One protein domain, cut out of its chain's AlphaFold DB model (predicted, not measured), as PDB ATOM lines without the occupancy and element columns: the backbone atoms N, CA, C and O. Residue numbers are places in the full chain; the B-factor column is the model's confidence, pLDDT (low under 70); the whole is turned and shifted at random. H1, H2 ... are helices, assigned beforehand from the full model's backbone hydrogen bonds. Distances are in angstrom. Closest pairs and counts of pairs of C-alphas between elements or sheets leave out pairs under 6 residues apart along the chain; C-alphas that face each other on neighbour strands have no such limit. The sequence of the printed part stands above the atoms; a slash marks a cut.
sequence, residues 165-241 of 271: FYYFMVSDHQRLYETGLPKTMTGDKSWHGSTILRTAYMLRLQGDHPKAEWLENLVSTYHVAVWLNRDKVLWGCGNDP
ATOM      1  N   PHE A 165      51.601   6.390 -54.614       96.88
ATOM      2  CA  PHE A 165      50.819   5.163 -54.474       96.88
ATOM      3  C   PHE A 165      49.508   5.388 -53.728       96.88
ATOM      4  O   PHE A 165      48.479   4.882 -54.169       96.88
ATOM      5  N   TYR A 166      49.506   6.203 -52.672       96.94
ATOM      6  CA  TYR A 166      48.272   6.613 -52.004       96.94
ATOM      7  C   TYR A 166      47.281   7.261 -52.986       96.94
ATOM      8  O   TYR A 166      46.141   6.809 -53.096       96.94
ATOM      9  N   TYR A 167      47.709   8.260 -53.767       95.88
ATOM     10  CA  TYR A 167      46.825   8.934 -54.726       95.88
ATOM     11  C   TYR A 167      46.368   8.012 -55.860       95.88
ATOM     12  O   TYR A 167      45.222   8.105 -56.308       95.88
ATOM     13  N   PHE A 168      47.229   7.085 -56.294       93.19
ATOM     14  CA  PHE A 168      46.825   6.022 -57.208       93.19
ATOM     15  C   PHE A 168      45.693   5.175 -56.605       93.19
ATOM     16  O   PHE A 168      44.694   4.958 -57.285       93.19
ATOM     17  N   MET A 169      45.804   4.761 -55.337       92.31
ATOM     18  CA  MET A 169      44.763   3.984 -54.656       92.31
ATOM     19  C   MET A 169      43.466   4.768 -54.477       92.31
ATOM     20  O   MET A 169      42.403   4.194 -54.681       92.31
ATOM     21  N   VAL A 170      43.516   6.064 -54.151       92.06
ATOM     22  CA  VAL A 170      42.310   6.910 -54.066       92.06
ATOM     23  C   VAL A 170      41.586   6.952 -55.414       92.06
ATOM     24  O   VAL A 170      40.384   6.700 -55.476       92.06
ATOM     25  N   SER A 171      42.322   7.199 -56.502       88.06
ATOM     26  CA  SER A 171      41.749   7.236 -57.853       88.06
ATOM     27  C   SER A 171      41.209   5.874 -58.300       88.06
ATOM     28  O   SER A 171      40.139   5.802 -58.906       88.06
ATOM     29  N   ASP A 172      41.929   4.791 -58.001       83.44
ATOM     30  CA  ASP A 172      41.508   3.433 -58.344       83.44
ATOM     31  C   ASP A 172      40.270   3.022 -57.534       83.44
ATOM     32  O   ASP A 172      39.320   2.507 -58.114       83.44
ATOM     33  N   HIS A 173      40.234   3.346 -56.235       80.38
ATOM     34  CA  HIS A 173      39.112   3.078 -55.333       80.38
ATOM     35  C   HIS A 173      37.844   3.850 -55.725       80.38
ATOM     36  O   HIS A 173      36.750   3.287 -55.735       80.38
ATOM     37  N   GLN A 174      37.970   5.122 -56.117       79.44
ATOM     38  CA  GLN A 174      36.838   5.914 -56.607       79.44
ATOM     39  C   GLN A 174      36.199   5.281 -57.855       79.44
ATOM     40  O   GLN A 174      34.976   5.156 -57.934       79.44
ATOM     41  N   ARG A 175      37.016   4.775 -58.787       72.69
ATOM     42  CA  ARG A 175      36.514   4.051 -59.967       72.69
ATOM     43  C   ARG A 175      35.745   2.779 -59.604       72.69
ATOM     44  O   ARG A 175      34.881   2.369 -60.377       72.69
ATOM     45  N   LEU A 176      36.028   2.155 -58.456       66.94
ATOM     46  CA  LEU A 176      35.295   0.971 -57.979       66.94
ATOM     47  C   LEU A 176      33.852   1.304 -57.658       66.94
ATOM     48  O   LEU A 176      32.958   0.577 -58.081       66.94
ATOM     49  N   TYR A 177      33.639   2.408 -56.943       64.25
ATOM     50  CA  TYR A 177      32.298   2.880 -56.615       64.25
ATOM     51  C   TYR A 177      31.512   3.259 -57.869       64.25
ATOM     52  O   TYR A 177      30.320   2.980 -57.944       64.25
ATOM     53  N   GLU A 178      32.176   3.841 -58.867       67.12
ATOM     54  CA  GLU A 178      31.529   4.275 -60.110       67.12
ATOM     55  C   GLU A 178      31.215   3.114 -61.072       67.12
ATOM     56  O   GLU A 178      30.243   3.185 -61.819       67.12
ATOM     57  N   THR A 179      32.023   2.044 -61.082       68.50
ATOM     58  CA  THR A 179      31.935   0.976 -62.105       68.50
ATOM     59  C   THR A 179      31.619  -0.420 -61.562       68.50
ATOM     60  O   THR A 179      31.484  -1.365 -62.338       68.50
ATOM     61  N   GLY A 180      31.473  -0.571 -60.243       56.72
ATOM     62  CA  GLY A 180      31.005  -1.790 -59.579       56.72
ATOM     63  C   GLY A 180      32.051  -2.894 -59.387       56.72
ATOM     64  O   GLY A 180      31.821  -3.775 -58.564       56.72
ATOM     65  N   LEU A 181      33.200  -2.862 -60.077       53.00
ATOM     66  CA  LEU A 181      34.292  -3.828 -59.888       53.00
ATOM     67  C   LEU A 181      35.682  -3.237 -60.210       53.00
ATOM     68  O   LEU A 181      35.867  -2.625 -61.265       53.00
ATOM     69  N   PRO A 182      36.711  -3.509 -59.386       53.94
ATOM     70  CA  PRO A 182      38.094  -3.179 -59.723       53.94
ATOM     71  C   PRO A 182      38.582  -3.966 -60.927       53.94
ATOM     72  O   PRO A 182      38.700  -5.190 -60.870       53.94
ATOM     73  N   LYS A 183      39.018  -3.271 -61.981       51.66
ATOM     74  CA  LYS A 183      39.829  -3.907 -63.037       51.66
ATOM     75  C   LYS A 183      41.181  -4.411 -62.500       51.66
ATOM     76  O   LYS A 183      41.755  -5.345 -63.053       51.66
ATOM     77  N   THR A 184      41.689  -3.810 -61.428       51.75
ATOM     78  CA  THR A 184      43.038  -4.002 -60.860       51.75
ATOM     79  C   THR A 184      43.134  -5.089 -59.780       51.75
ATOM     80  O   THR A 184      44.233  -5.591 -59.547       51.75
ATOM     81  N   MET A 185      42.018  -5.531 -59.182       52.72
ATOM     82  CA  MET A 185      41.993  -6.603 -58.162       52.72
ATOM     83  C   MET A 185      42.079  -8.030 -58.734       52.72
ATOM     84  O   MET A 185      41.942  -9.009 -58.001       52.72
ATOM     85  N   THR A 186      42.327  -8.163 -60.037       47.22
ATOM     86  CA  THR A 186      42.501  -9.448 -60.737       47.22
ATOM     87  C   THR A 186      43.933 -10.002 -60.660       47.22
ATOM     88  O   THR A 186      44.182 -11.111 -61.125       47.22
ATOM     89  N   GLY A 187      44.880  -9.253 -60.078       56.75
ATOM     90  CA  GLY A 187      46.265  -9.689 -59.859       56.75
ATOM     91  C   GLY A 187      46.486 -10.462 -58.552       56.75
ATOM     92  O   GLY A 187      45.542 -10.775 -57.830       56.75
ATOM     93  N   ASP A 188      47.755 -10.739 -58.227       71.12
ATOM     94  CA  ASP A 188      48.158 -11.340 -56.949       71.12
ATOM     95  C   ASP A 188      47.684 -10.471 -55.768       71.12
ATOM     96  O   ASP A 188      48.274  -9.434 -55.434       71.12
ATOM     97  N   LYS A 189      46.577 -10.898 -55.149       76.38
ATOM     98  CA  LYS A 189      45.910 -10.190 -54.051       76.38
ATOM     99  C   LYS A 189      46.807 -10.040 -52.823       76.38
ATOM    100  O   LYS A 189      46.599  -9.097 -52.058       76.38
ATOM    101  N   SER A 190      47.784 -10.934 -52.639       84.94
ATOM    102  CA  SER A 190      48.708 -10.892 -51.504       84.94
ATOM    103  C   SER A 190      49.747  -9.787 -51.679       84.94
ATOM    104  O   SER A 190      49.919  -8.941 -50.795       84.94
ATOM    105  N   TRP A 191      50.374  -9.724 -52.858       89.75
ATOM    106  CA  TRP A 191      51.333  -8.667 -53.183       89.75
ATOM    107  C   TRP A 191      50.682  -7.278 -53.151       89.75
ATOM    108  O   TRP A 191      51.256  -6.333 -52.602       89.75
ATOM    109  N   HIS A 192      49.465  -7.150 -53.695       89.75
ATOM    110  CA  HIS A 192      48.764  -5.866 -53.714       89.75
ATOM    111  C   HIS A 192      48.430  -5.372 -52.300       89.75
ATOM    112  O   HIS A 192      48.810  -4.254 -51.955       89.75
ATOM    113  N   GLY A 193      47.821  -6.218 -51.460       92.31
ATOM    114  CA  GLY A 193      47.522  -5.860 -50.069       92.31
ATOM    115  C   GLY A 193      48.782  -5.525 -49.262       92.31
ATOM    116  O   GLY A 193      48.790  -4.554 -48.512       92.31
ATOM    117  N   SER A 194      49.877  -6.267 -49.469       94.75
ATOM    118  CA  SER A 194      51.154  -5.999 -48.787       94.75
ATOM    119  C   SER A 194      51.748  -4.650 -49.200       94.75
ATOM    120  O   SER A 194      52.316  -3.937 -48.379       94.75
ATOM    121  N   THR A 195      51.570  -4.265 -50.464       95.19
ATOM    122  CA  THR A 195      52.002  -2.959 -50.981       95.19
ATOM    123  C   THR A 195      51.185  -1.815 -50.371       95.19
ATOM    124  O   THR A 195      51.749  -0.775 -50.023       95.19
ATOM    125  N   ILE A 196      49.876  -2.011 -50.173       95.88
ATOM    126  CA  ILE A 196      49.018  -1.043 -49.474       95.88
ATOM    127  C   ILE A 196      49.469  -0.889 -48.011       95.88
ATOM    128  O   ILE A 196      49.667   0.241 -47.567       95.88
ATOM    129  N   LEU A 197      49.721  -1.991 -47.291       96.31
ATOM    130  CA  LEU A 197      50.231  -1.931 -45.910       96.31
ATOM    131  C   LEU A 197      51.599  -1.250 -45.811       96.31
ATOM    132  O   LEU A 197      51.805  -0.438 -44.915       96.31
ATOM    133  N   ARG A 198      52.518  -1.525 -46.745       97.06
ATOM    134  CA  ARG A 198      53.798  -0.806 -46.827       97.06
ATOM    135  C   ARG A 198      53.584   0.703 -46.965       97.06
ATOM    136  O   ARG A 198      54.258   1.483 -46.301       97.06
ATOM    137  N   THR A 199      52.643   1.105 -47.817       98.06
ATOM    138  CA  THR A 199      52.318   2.521 -48.041       98.06
ATOM    139  C   THR A 199      51.768   3.158 -46.765       98.06
ATOM    140  O   THR A 199      52.222   4.233 -46.379       98.06
ATOM    141  N   ALA A 200      50.851   2.475 -46.070       97.94
ATOM    142  CA  ALA A 200      50.315   2.927 -44.788       97.94
ATOM    143  C   ALA A 200      51.416   3.080 -43.730       97.94
ATOM    144  O   ALA A 200      51.491   4.109 -43.063       97.94
ATOM    145  N   TYR A 201      52.316   2.100 -43.625       97.88
ATOM    146  CA  TYR A 201      53.456   2.146 -42.711       97.88
ATOM    147  C   TYR A 201      54.341   3.377 -42.956       97.88
ATOM    148  O   TYR A 201      54.639   4.116 -42.022       97.88
ATOM    149  N   MET A 202      54.705   3.647 -44.213       98.06
ATOM    150  CA  MET A 202      55.505   4.824 -44.568       98.06
ATOM    151  C   MET A 202      54.782   6.143 -44.258       98.06
ATOM    152  O   MET A 202      55.412   7.069 -43.761       98.06
ATOM    153  N   LEU A 203      53.467   6.222 -44.488       98.06
ATOM    154  CA  LEU A 203      52.669   7.400 -44.121       98.06
ATOM    155  C   LEU A 203      52.613   7.612 -42.604       98.06
ATOM    156  O   LEU A 203      52.697   8.752 -42.158       98.06
ATOM    157  N   ARG A 204      52.550   6.538 -41.800       96.62
ATOM    158  CA  ARG A 204      52.660   6.643 -40.334       96.62
ATOM    159  C   ARG A 204      54.013   7.199 -39.905       96.62
ATOM    160  O   ARG A 204      54.037   8.042 -39.017       96.62
ATOM    161  N   LEU A 205      55.107   6.754 -40.530       95.88
ATOM    162  CA  LEU A 205      56.444   7.307 -40.267       95.88
ATOM    163  C   LEU A 205      56.532   8.799 -40.620       95.88
ATOM    164  O   LEU A 205      57.292   9.522 -39.997       95.88
ATOM    165  N   GLN A 206      55.745   9.265 -41.591       96.12
ATOM    166  CA  GLN A 206      55.659  10.675 -41.986       96.12
ATOM    167  C   GLN A 206      54.618  11.483 -41.182       96.12
ATOM    168  O   GLN A 206      54.309  12.612 -41.554       96.12
ATOM    169  N   GLY A 207      54.016  10.905 -40.134       95.12
ATOM    170  CA  GLY A 207      52.999  11.565 -39.303       95.12
ATOM    171  C   GLY A 207      51.598  11.674 -39.928       95.12
ATOM    172  O   GLY A 207      50.683  12.206 -39.302       95.12
ATOM    173  N   ASP A 208      51.373  11.137 -41.131       97.06
ATOM    174  CA  ASP A 208      50.076  11.188 -41.821       97.06
ATOM    175  C   ASP A 208      49.178  10.003 -41.423       97.06
ATOM    176  O   ASP A 208      48.884   9.084 -42.200       97.06
ATOM    177  N   HIS A 209      48.759  10.007 -40.157       95.94
ATOM    178  CA  HIS A 209      47.903   8.965 -39.588       95.94
ATOM    179  C   HIS A 209      46.558   8.786 -40.315       95.94
ATOM    180  O   HIS A 209      46.196   7.630 -40.552       95.94
ATOM    181  N   PRO A 210      45.833   9.850 -40.728       97.69
ATOM    182  CA  PRO A 210      44.547   9.688 -41.407       97.69
ATOM    183  C   PRO A 210      44.654   8.929 -42.736       97.69
ATOM    184  O   PRO A 210      43.842   8.041 -43.012       97.69
ATOM    185  N   LYS A 211      45.666   9.224 -43.569       97.56
ATOM    186  CA  LYS A 211      45.859   8.491 -44.833       97.56
ATOM    187  C   LYS A 211      46.278   7.045 -44.592       97.56
ATOM    188  O   LYS A 211      45.832   6.158 -45.322       97.56
ATOM    189  N   ALA A 212      47.116   6.803 -43.584       97.44
ATOM    190  CA  ALA A 212      47.526   5.454 -43.219       97.44
ATOM    191  C   ALA A 212      46.341   4.594 -42.752       97.44
ATOM    192  O   ALA A 212      46.175   3.476 -43.236       97.44
ATOM    193  N   GLU A 213      45.487   5.128 -41.877       97.25
ATOM    194  CA  GLU A 213      44.294   4.434 -41.379       97.25
ATOM    195  C   GLU A 213      43.317   4.097 -42.514       97.25
ATOM    196  O   GLU A 213      42.808   2.978 -42.591       97.25
ATOM    197  N   TRP A 214      43.107   5.021 -43.458       96.44
ATOM    198  CA  TRP A 214      42.283   4.750 -44.637       96.44
ATOM    199  C   TRP A 214      42.808   3.560 -45.457       96.44
ATOM    200  O   TRP A 214      42.033   2.676 -45.829       96.44
ATOM    201  N   LEU A 215      44.121   3.492 -45.704       95.88
ATOM    202  CA  LEU A 215      44.741   2.370 -46.419       95.88
ATOM    203  C   LEU A 215      44.640   1.053 -45.633       95.88
ATOM    204  O   LEU A 215      44.370   0.010 -46.225       95.88
ATOM    205  N   GLU A 216      44.834   1.080 -44.314       95.44
ATOM    206  CA  GLU A 216      44.674  -0.100 -43.454       95.44
ATOM    207  C   GLU A 216      43.239  -0.636 -43.490       95.44
ATOM    208  O   GLU A 216      43.044  -1.846 -43.623       95.44
ATOM    209  N   ASN A 217      42.242   0.253 -43.485       94.06
ATOM    210  CA  ASN A 217      40.832  -0.108 -43.635       94.06
ATOM    211  C   ASN A 217      40.529  -0.750 -44.998       94.06
ATOM    212  O   ASN A 217      39.749  -1.704 -45.076       94.06
ATOM    213  N   LEU A 218      41.178  -0.296 -46.077       92.00
ATOM    214  CA  LEU A 218      41.080  -0.976 -47.372       92.00
ATOM    215  C   LEU A 218      41.643  -2.399 -47.315       92.00
ATOM    216  O   LEU A 218      41.048  -3.325 -47.871       92.00
ATOM    217  N   VAL A 219      42.781  -2.599 -46.646       92.44
ATOM    218  CA  VAL A 219      43.395  -3.930 -46.520       92.44
ATOM    219  C   VAL A 219      42.535  -4.846 -45.658       92.44
ATOM    220  O   VAL A 219      42.310  -5.991 -46.051       92.44
ATOM    221  N   SER A 220      42.029  -4.368 -44.521       91.88
ATOM    222  CA  SER A 220      41.177  -5.167 -43.634       91.88
ATOM    223  C   SER A 220      39.872  -5.593 -44.314       91.88
ATOM    224  O   SER A 220      39.433  -6.726 -44.128       91.88
ATOM    225  N   THR A 221      39.311  -4.735 -45.171       88.88
ATOM    226  CA  THR A 221      38.055  -4.992 -45.890       88.88
ATOM    227  C   THR A 221      38.246  -5.905 -47.104       88.88
ATOM    228  O   THR A 221      37.502  -6.867 -47.284       88.88
ATOM    229  N   TYR A 222      39.246  -5.631 -47.952       86.31
ATOM    230  CA  TYR A 222      39.372  -6.271 -49.272       86.31
ATOM    231  C   TYR A 222      40.513  -7.294 -49.376       86.31
ATOM    232  O   TYR A 222      40.523  -8.127 -50.287       86.31
ATOM    233  N   HIS A 223      41.466  -7.273 -48.441       88.44
ATOM    234  CA  HIS A 223      42.667  -8.115 -48.434       88.44
ATOM    235  C   HIS A 223      42.824  -8.866 -47.102       88.44
ATOM    236  O   HIS A 223      43.916  -8.923 -46.536       88.44
ATOM    237  N   VAL A 224      41.743  -9.496 -46.626       88.62
ATOM    238  CA  VAL A 224      41.660 -10.167 -45.311       88.62
ATOM    239  C   VAL A 224      42.852 -11.089 -45.025       88.62
ATOM    240  O   VAL A 224      43.428 -11.037 -43.944       88.62
ATOM    241  N   ALA A 225      43.289 -11.897 -45.996       90.25
ATOM    242  CA  ALA A 225      44.435 -12.793 -45.811       90.25
ATOM    243  C   ALA A 225      45.750 -12.043 -45.514       90.25
ATOM    244  O   ALA A 225      46.563 -12.515 -44.721       90.25
ATOM    245  N   VAL A 226      45.956 -10.869 -46.119       92.81
ATOM    246  CA  VAL A 226      47.105 -10.003 -45.823       92.81
ATOM    247  C   VAL A 226      46.922  -9.337 -44.463       92.81
ATOM    248  O   VAL A 226      47.866  -9.310 -43.682       92.81
ATOM    249  N   TRP A 227      45.713  -8.867 -44.142       94.00
ATOM    250  CA  TRP A 227      45.400  -8.256 -42.846       94.00
ATOM    251  C   TRP A 227      45.668  -9.192 -41.657       94.00
ATOM    252  O   TRP A 227      46.236  -8.779 -40.642       94.00
ATOM    253  N   LEU A 228      45.310 -10.471 -41.797       92.62
ATOM    254  CA  LEU A 228      45.594 -11.507 -40.800       92.62
ATOM    255  C   LEU A 228      47.099 -11.765 -40.633       92.62
ATOM    256  O   LEU A 228      47.529 -12.161 -39.558       92.62
ATOM    257  N   ASN A 229      47.900 -11.503 -41.668       93.44
ATOM    258  CA  ASN A 229      49.359 -11.640 -41.658       93.44
ATOM    259  C   ASN A 229      50.081 -10.280 -41.595       93.44
ATOM    260  O   ASN A 229      51.262 -10.193 -41.950       93.44
ATOM    261  N   ARG A 230      49.394  -9.208 -41.167       94.31
ATOM    262  CA  ARG A 230      49.924  -7.836 -41.224       94.31
ATOM    263  C   ARG A 230      51.225  -7.680 -40.444       94.31
ATOM    264  O   ARG A 230      52.127  -7.017 -40.937       94.31
ATOM    265  N   ASP A 231      51.364  -8.351 -39.303       93.69
ATOM    266  CA  ASP A 231      52.550  -8.229 -38.450       93.69
ATOM    267  C   ASP A 231      53.813  -8.687 -39.186       93.69
ATOM    268  O   ASP A 231      54.852  -8.046 -39.085       93.69
ATOM    269  N   LYS A 232      53.713  -9.725 -40.029       92.56
ATOM    270  CA  LYS A 232      54.822 -10.172 -40.884       92.56
ATOM    271  C   LYS A 232      55.190  -9.123 -41.934       92.56
ATOM    272  O   LYS A 232      56.369  -8.903 -42.198       92.56
ATOM    273  N   VAL A 233      54.190  -8.481 -42.541       91.06
ATOM    274  CA  VAL A 233      54.407  -7.426 -43.547       91.06
ATOM    275  C   VAL A 233      55.040  -6.193 -42.902       91.06
ATOM    276  O   VAL A 233      56.020  -5.664 -43.426       91.06
ATOM    277  N   LEU A 234      54.521  -5.763 -41.750       93.31
ATOM    278  CA  LEU A 234      55.023  -4.611 -41.003       93.31
ATOM    279  C   LEU A 234      56.412  -4.876 -40.417       93.31
ATOM    280  O   LEU A 234      57.258  -3.992 -40.481       93.31
ATOM    281  N   TRP A 235      56.688  -6.092 -39.940       94.12
ATOM    282  CA  TRP A 235      58.035  -6.506 -39.538       94.12
ATOM    283  C   TRP A 235      59.016  -6.418 -40.711       94.12
ATOM    284  O   TRP A 235      60.118  -5.897 -40.558       94.12
ATOM    285  N   GLY A 236      58.603  -6.851 -41.906       92.44
ATOM    286  CA  GLY A 236      59.399  -6.684 -43.121       92.44
ATOM    287  C   GLY A 236      59.676  -5.216 -43.459       92.44
ATOM    288  O   GLY A 236      60.792  -4.880 -43.833       92.44
ATOM    289  N   CYS A 237      58.692  -4.328 -43.282       93.69
ATOM    290  CA  CYS A 237      58.883  -2.886 -43.477       93.69
ATOM    291  C   CYS A 237      59.792  -2.272 -42.401       93.69
ATOM    292  O   CYS A 237      60.622  -1.428 -42.715       93.69
ATOM    293  N   GLY A 238      59.665  -2.719 -41.149       93.38
ATOM    294  CA  GLY A 238      60.495  -2.278 -40.030       93.38
ATOM    295  C   GLY A 238      61.981  -2.579 -40.219       93.38
ATOM    296  O   GLY A 238      62.814  -1.807 -39.759       93.38
ATOM    297  N   ASN A 239      62.310  -3.648 -40.946       93.69
ATOM    298  CA  ASN A 239      63.688  -4.044 -41.246       93.69
ATOM    299  C   ASN A 239      64.151  -3.641 -42.654       93.69
ATOM    300  O   ASN A 239      65.222  -4.059 -43.086       93.69
ATOM    301  N   ASP A 240      63.357  -2.860 -43.388       94.81
ATOM    302  CA  ASP A 240      63.714  -2.449 -44.738       94.81
ATOM    303  C   ASP A 240      64.758  -1.310 -44.702       94.81
ATOM    304  O   ASP A 240      64.426  -0.193 -44.290       94.81
ATOM    305  N   PRO A 241      66.002  -1.533 -45.176       94.25
ATOM    306  CA  PRO A 241      67.065  -0.532 -45.157       94.25
ATOM    307  C   PRO A 241      66.721   0.728 -45.960       94.25
ATOM    308  O   PRO A 241      67.248   1.799 -45.661       94.25
TER     309      PRO A 241
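AT A GLANCE: This is residues 165 to 241 of the 271 residues of an uncharacterized protein of Teratosphaeria nubilosa (UniProt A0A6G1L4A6). A helical hairpin of two long helices, H2 and H3, forms the core; short H4 packs at the end where H2 begins and H3 ends, and H5 crosses H2. H1 begins near the hairpin and runs away from it at a steep tilt, and residues 180 to 188 lead back to H2. The printed part has 77 residues with five named helices, H1 to H5 in order, and no named strand; the class is all helix. It is compact, with a radius of gyration of the C-alphas of 12.3 A, and elongated, spanning 38 by 24 by 19 A.

IN THESE COORDINATES: Find C-alpha 165 at (50.819, 5.163, -54.474); from there H1, residues 165 to 179, runs 20.8 A. At C-alpha 189, (45.910, -10.190, -54.051), begins H2, residues 189 to 205, 24.6 A long. H3 follows as residues 209 to 222, 20.0 A, then H4 as residues 224 to 228. H5, residues 230 to 238, runs 12.0 A to C-alpha 238 at (60.495, -2.278, -40.030).

HOW THE PARTS SIT: Start at the hub, H2, which forms a hairpin with H3: they touch at a shallow tilt of 16 degrees, opposite ways, closest at the C-alphas of Ala 200 and Ala 212, 4.1 A apart. With residues 194 to 201 alone H2 touches H5, at a steep tilt of 53 degrees; the closest C-alphas, of Ser 194 and Val 233, are 6.3 A apart. H2 touches H4 with residues 190 to 194 alone, closest at the C-alphas of Gly 193 and Val 226, 5.9 A. H3 and H4 touch only at the corner. H1 is close to H2 but not clearly touching, with the C-alphas of Tyr 166 and Thr 199 at 7.0 A. In H1 to H5 every O i to N i+4 pair is within hydrogen-bond range.

THE WHOLE: The farthest C-alphas, of Thr 179 and Pro 241, are 39.0 A apart. The printed part has no cut, and no link is long. Look for low confidence at residues 176 to 187, under 70, of which 176 to 179 belong to H1.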